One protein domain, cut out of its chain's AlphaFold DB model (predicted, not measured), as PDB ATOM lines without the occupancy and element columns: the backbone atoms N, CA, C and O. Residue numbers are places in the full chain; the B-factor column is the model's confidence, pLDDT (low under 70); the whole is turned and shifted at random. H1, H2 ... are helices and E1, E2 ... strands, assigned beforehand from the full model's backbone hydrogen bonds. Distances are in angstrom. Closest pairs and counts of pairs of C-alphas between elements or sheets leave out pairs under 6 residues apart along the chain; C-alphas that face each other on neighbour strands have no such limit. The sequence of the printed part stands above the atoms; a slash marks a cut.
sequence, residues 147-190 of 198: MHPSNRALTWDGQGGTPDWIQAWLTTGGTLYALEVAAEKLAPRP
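Overview. This is residues 147 to 190 of the 198 residues of the protein "H-NS histone family protein" of Zoogloea sp. G-4-1-14 (UniProt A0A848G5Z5). Three short parts, strand E1, helix H1 and helix H2, have their centres in a triangle with few contacts between them; the printed part runs from E1 over a loop to H1, then turns and folds back along H2 towards E1. The 44 printed residues hold two named helices and one named strand, in the order E1, H1, H2, a mixed class. The whole is compact, with a radius of gyration of the C-alphas of 10.1 A and spans of 31 by 21 by 16 A.

Along the chain. Strand E1 is residues 151 to 156, 12.0 A long, with C-alpha 151 at (405.186, 277.426, 487.442). Helix H1 is residues 164 to 171, 10.5 A long. Helix H2 is residues 176 to 186, 15.3 A long, with C-alpha 186 at (406.701, 287.544, 486.174).

Arrangement. E1 pairs with no named strand. The closest C-alphas of E1 and H1, those of Leu 154 and Trp 165, are 7.8 A apart. Those of E1 and H2, Arg 152 and Leu 186, are 7.6 A apart. H1 and H2 are close but not clearly touching, with closest C-alphas Leu 170 and Leu 176 at 7.4 A. They run opposite ways at a steep tilt of 58 degrees. In H1 and H2 every O i to N i+4 pair is within hydrogen-bond range.

Size, cuts and confidence. The two C-alphas farthest apart, of Thr 171 and Pro 190, are 32.0 A apart. The printed part has no cut. The link from H1 to H2 is tight and that from E1 to H1 short. Residues 186 to 190 have pLDDT under 70.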
ATOM      1  N   MET A 147     410.624 283.026 492.378       86.69
ATOM      2  CA  MET A 147     409.514 282.395 491.668       86.69
ATOM      3  C   MET A 147     410.018 281.359 490.666       86.69
ATOM      4  O   MET A 147     411.011 281.579 489.975       86.69
ATOM      5  N   HIS A 148     409.328 280.224 490.564       86.06
ATOM      6  CA  HIS A 148     409.703 279.174 489.622       86.06
ATOM      7  C   HIS A 148     409.394 279.574 488.159       86.06
ATOM      8  O   HIS A 148     408.252 279.934 487.853       86.06
ATOM      9  N   PRO A 149     410.348 279.446 487.213       83.75
ATOM     10  CA  PRO A 149     410.191 279.945 485.841       83.75
ATOM     11  C   PRO A 149     409.095 279.231 485.037       83.75
ATOM     12  O   PRO A 149     408.471 279.838 484.172       83.75
ATOM     13  N   SER A 150     408.826 277.953 485.322       80.94
ATOM     14  CA  SER A 150     407.786 277.177 484.622       80.94
ATOM     15  C   SER A 150     406.446 277.135 485.356       80.94
ATOM     16  O   SER A 150     405.450 276.716 484.775       80.94
ATOM     17  N   ASN A 151     406.400 277.527 486.635       82.56
ATOM     18  CA  ASN A 151     405.186 277.426 487.442       82.56
ATOM     19  C   ASN A 151     405.046 278.634 488.372       82.56
ATOM     20  O   ASN A 151     405.570 278.646 489.482       82.56
ATOM     21  N   ARG A 152     404.271 279.627 487.927       79.00
ATOM     22  CA  ARG A 152     404.040 280.885 488.658       79.00
ATOM     23  C   ARG A 152     403.300 280.736 489.993       79.00
ATOM     24  O   ARG A 152     403.214 281.705 490.732       79.00
ATOM     25  N   ALA A 153     402.718 279.568 490.279       79.12
ATOM     26  CA  ALA A 153     402.074 279.305 491.566       79.12
ATOM     27  C   ALA A 153     403.093 278.971 492.670       79.12
ATOM     28  O   ALA A 153     402.752 279.008 493.848       79.12
ATOM     29  N   LEU A 154     404.336 278.648 492.293       83.69
ATOM     30  CA  LEU A 154     405.432 278.381 493.217       83.69
ATOM     31  C   LEU A 154     406.229 279.669 493.428       83.69
ATOM     32  O   LEU A 154     407.144 279.996 492.667       83.69
ATOM     33  N   THR A 155     405.836 280.410 494.459       85.88
ATOM     34  CA  THR A 155     406.485 281.637 494.918       85.88
ATOM     35  C   THR A 155     407.052 281.424 496.317       85.88
ATOM     36  O   THR A 155     406.496 280.679 497.124       85.88
ATOM     37  N   TRP A 156     408.180 282.064 496.610       84.56
ATOM     38  CA  TRP A 156     408.753 282.105 497.949       84.56
ATOM     39  C   TRP A 156     409.304 283.499 498.221       84.56
ATOM     40  O   TRP A 156     410.054 284.063 497.426       84.56
ATOM     41  N   ASP A 157     408.909 284.079 499.342       79.62
ATOM     42  CA  ASP A 157     409.298 285.423 499.769       79.62
ATOM     43  C   ASP A 157     410.698 285.467 500.414       79.62
ATOM     44  O   ASP A 157     411.240 286.547 500.649       79.62
ATOM     45  N   GLY A 158     411.325 284.303 500.629       78.00
ATOM     46  CA  GLY A 158     412.646 284.191 501.242       78.00
ATOM     47  C   GLY A 158     412.624 284.282 502.770       78.00
ATOM     48  O   GLY A 158     413.692 284.341 503.380       78.00
ATOM     49  N   GLN A 159     411.446 284.307 503.406       72.50
ATOM     50  CA  GLN A 159     411.307 284.101 504.847       72.50
ATOM     51  C   GLN A 159     410.930 282.653 505.168       72.50
ATOM     52  O   GLN A 159     410.205 281.977 504.434       72.50
ATOM     53  N   GLY A 160     411.432 282.173 506.304       76.31
ATOM     54  CA  GLY A 160     411.177 280.820 506.792       76.31
ATOM     55  C   GLY A 160     412.022 279.737 506.114       76.31
ATOM     56  O   GLY A 160     413.061 280.003 505.512       76.31
ATOM     57  N   GLY A 161     411.595 278.483 506.279       81.00
ATOM     58  CA  GLY A 161     412.287 277.320 505.726       81.00
ATOM     59  C   GLY A 161     412.217 277.276 504.200       81.00
ATOM     60  O   GLY A 161     411.179 277.579 503.612       81.00
ATOM     61  N   THR A 162     413.319 276.880 503.559       82.12
ATOM     62  CA  THR A 162     413.379 276.745 502.099       82.12
ATOM     63  C   THR A 162     412.415 275.653 501.621       82.12
ATOM     64  O   THR A 162     412.556 274.506 502.048       82.12
ATOM     65  N   PRO A 163     411.456 275.964 500.732       88.25
ATOM     66  CA  PRO A 163     410.516 274.979 500.215       88.25
ATOM     67  C   PRO A 163     411.198 273.950 499.300       88.25
ATOM     68  O   PRO A 163     412.186 274.241 498.622       88.25
ATOM     69  N   ASP A 164     410.621 272.750 499.246       87.44
ATOM     70  CA  ASP A 164     411.167 271.582 498.537       87.44
ATOM     71  C   ASP A 164     411.472 271.849 497.050       87.44
ATOM     72  O   ASP A 164     412.529 271.479 496.543       87.44
ATOM     73  N   TRP A 165     410.616 272.610 496.361       90.75
ATOM     74  CA  TRP A 165     410.808 272.933 494.942       90.75
ATOM     75  C   TRP A 165     412.064 273.776 494.669       90.75
ATOM     76  O   TRP A 165     412.646 273.680 493.589       90.75
ATOM     77  N   ILE A 166     412.517 274.575 495.642       88.50
ATOM     78  CA  ILE A 166     413.767 275.334 495.525       88.50
ATOM     79  C   ILE A 166     414.963 274.402 495.686       88.50
ATOM     80  O   ILE A 166     415.919 274.507 494.924       88.50
ATOM     81  N   GLN A 167     414.903 273.453 496.622       87.88
ATOM     82  CA  GLN A 167     415.947 272.435 496.777       87.88
ATOM     83  C   GLN A 167     416.056 271.552 495.529       87.88
ATOM     84  O   GLN A 167     417.160 271.290 495.044       87.88
ATOM     85  N   ALA A 168     414.921 271.169 494.940       88.44
ATOM     86  CA  ALA A 168     414.885 270.452 493.669       88.44
ATOM     87  C   ALA A 168     415.507 271.276 492.523       88.44
ATOM     88  O   ALA A 168     416.283 270.745 491.724       88.44
ATOM     89  N   TRP A 169     415.234 272.584 492.469       87.81
ATOM     90  CA  TRP A 169     415.823 273.498 491.485       87.81
ATOM     91  C   TRP A 169     417.346 273.618 491.632       87.81
ATOM     92  O   TRP A 169     418.072 273.497 490.643       87.81
ATOM     93  N   LEU A 170     417.835 273.779 492.864       89.19
ATOM     94  CA  LEU A 170     419.268 273.828 493.167       89.19
ATOM     95  C   LEU A 170     419.970 272.508 492.825       89.19
ATOM     96  O   LEU A 170     421.042 272.514 492.224       89.19
ATOM     97  N   THR A 171     419.335 271.371 493.120       91.06
ATOM     98  CA  THR A 171     419.854 270.032 492.781       91.06
ATOM     99  C   THR A 171     419.925 269.809 491.268       91.06
ATOM    100  O   THR A 171     420.821 269.130 490.775       91.06
ATOM    101  N   THR A 172     419.013 270.425 490.510       85.06
ATOM    102  CA  THR A 172     419.001 270.387 489.036       85.06
ATOM    103  C   THR A 172     420.094 271.281 488.421       85.06
ATOM    104  O   THR A 172     420.286 271.280 487.207       85.06
ATOM    105  N   GLY A 173     420.842 272.026 489.243       86.69
ATOM    106  CA  GLY A 173     421.887 272.955 488.807       86.69
ATOM    107  C   GLY A 173     421.375 274.367 488.506       86.69
ATOM    108  O   GLY A 173     422.112 275.183 487.954       86.69
ATOM    109  N   GLY A 174     420.123 274.672 488.854       86.06
ATOM    110  CA  GLY A 174     419.606 276.034 488.841       86.06
ATOM    111  C   GLY A 174     420.163 276.856 490.005       86.06
ATOM    112  O   GLY A 174     420.604 276.314 491.012       86.06
ATOM    113  N   THR A 175     420.138 278.184 489.891       89.44
ATOM    114  CA  THR A 175     420.589 279.089 490.960       89.44
ATOM    115  C   THR A 175     419.413 279.843 491.574       89.44
ATOM    116  O   THR A 175     418.401 280.071 490.906       89.44
ATOM    117  N   LEU A 176     419.553 280.272 492.836       82.94
ATOM    118  CA  LEU A 176     418.583 281.174 493.480       82.94
ATOM    119  C   LEU A 176     418.428 282.487 492.696       82.94
ATOM    120  O   LEU A 176     417.318 282.990 492.559       82.94
ATOM    121  N   TYR A 177     419.513 282.979 492.092       83.00
ATOM    122  CA  TYR A 177     419.500 284.167 491.237       83.00
ATOM    123  C   TYR A 177     418.562 284.018 490.028       83.00
ATOM    124  O   TYR A 177     417.818 284.936 489.693       83.00
ATOM    125  N   ALA A 178     418.522 282.840 489.396       85.12
ATOM    126  CA  ALA A 178     417.598 282.592 488.289       85.12
ATOM    127  C   ALA A 178     416.122 282.666 488.730       85.12
ATOM    128  O   ALA A 178     415.270 283.105 487.956       85.12
ATOM    129  N   LEU A 179     415.827 282.277 489.975       85.75
ATOM    130  CA  LEU A 179     414.485 282.366 490.560       85.75
ATOM    131  C   LEU A 179     414.115 283.805 490.954       85.75
ATOM    132  O   LEU A 179     412.944 284.167 490.859       85.75
ATOM    133  N   GLU A 180     415.087 284.631 491.355       82.25
ATOM    134  CA  GLU A 180     414.896 286.074 491.592       82.25
ATOM    135  C   GLU A 180     414.555 286.809 490.303       82.25
ATOM    136  O   GLU A 180     413.564 287.531 490.237       82.25
ATOM    137  N   VAL A 181     415.319 286.558 489.239       81.62
ATOM    138  CA  VAL A 181     415.062 287.160 487.925       81.62
ATOM    139  C   VAL A 181     413.699 286.720 487.382       81.62
ATOM    140  O   VAL A 181     412.986 287.512 486.763       81.62
ATOM    141  N   ALA A 182     413.308 285.465 487.618       82.06
ATOM    142  CA  ALA A 182     411.983 284.973 487.254       82.06
ATOM    143  C   ALA A 182     410.870 285.642 488.077       82.06
ATOM    144  O   ALA A 182     409.841 286.003 487.507       82.06
ATOM    145  N   ALA A 183     411.077 285.868 489.379       80.44
ATOM    146  CA  ALA A 183     410.143 286.630 490.205       80.44
ATOM    147  C   ALA A 183     410.004 288.072 489.709       80.44
ATOM    148  O   ALA A 183     408.888 288.539 489.516       80.44
ATOM    149  N   GLU A 184     411.110 288.757 489.417       74.69
ATOM    150  CA  GLU A 184     411.092 290.143 488.939       74.69
ATOM    151  C   GLU A 184     410.370 290.279 487.590       74.69
ATOM    152  O   GLU A 184     409.580 291.201 487.382       74.69
ATOM    153  N   LYS A 185     410.593 289.329 486.674       70.75
ATOM    154  CA  LYS A 185     409.990 289.360 485.335       70.75
ATOM    155  C   LYS A 185     408.516 288.964 485.300       70.75
ATOM    156  O   LYS A 185     407.806 289.422 484.407       70.75
ATOM    157  N   LEU A 186     408.060 288.097 486.205       66.62
ATOM    158  CA  LEU A 186     406.701 287.544 486.174       66.62
ATOM    159  C   LEU A 186     405.819 287.977 487.357       66.62
ATOM    160  O   LEU A 186     404.641 287.611 487.385       66.62
ATOM    161  N   ALA A 187     406.332 288.754 488.314       64.25
ATOM    162  CA  ALA A 187     405.512 289.283 489.397       64.25
ATOM    163  C   ALA A 187     404.427 290.234 488.853       64.25
ATOM    164  O   ALA A 187     404.705 291.091 488.003       64.25
ATOM    165  N   PRO A 188     403.181 290.138 489.356       58.41
ATOM    166  CA  PRO A 188     402.162 291.131 489.060       58.41
ATOM    167  C   PRO A 188     402.615 292.480 489.629       58.41
ATOM    168  O   PRO A 188     402.897 292.602 490.822       58.41
ATOM    169  N   ARG A 189     402.703 293.497 488.765       51.66
ATOM    170  CA  ARG A 189     403.078 294.858 489.166       51.66
ATOM    171  C   ARG A 189     402.140 295.329 490.285       51.66
ATOM    172  O   ARG A 189     400.924 295.299 490.075       51.66
ATOM    173  N   PRO A 190     402.648 295.772 491.450       55.69
ATOM    174  CA  PRO A 190     401.783 296.386 492.443       55.69
ATOM    175  C   PRO A 190     401.160 297.644 491.832       55.69
ATOM    176  O   PRO A 190     401.846 298.438 491.186       55.69
TER     177      PRO A 190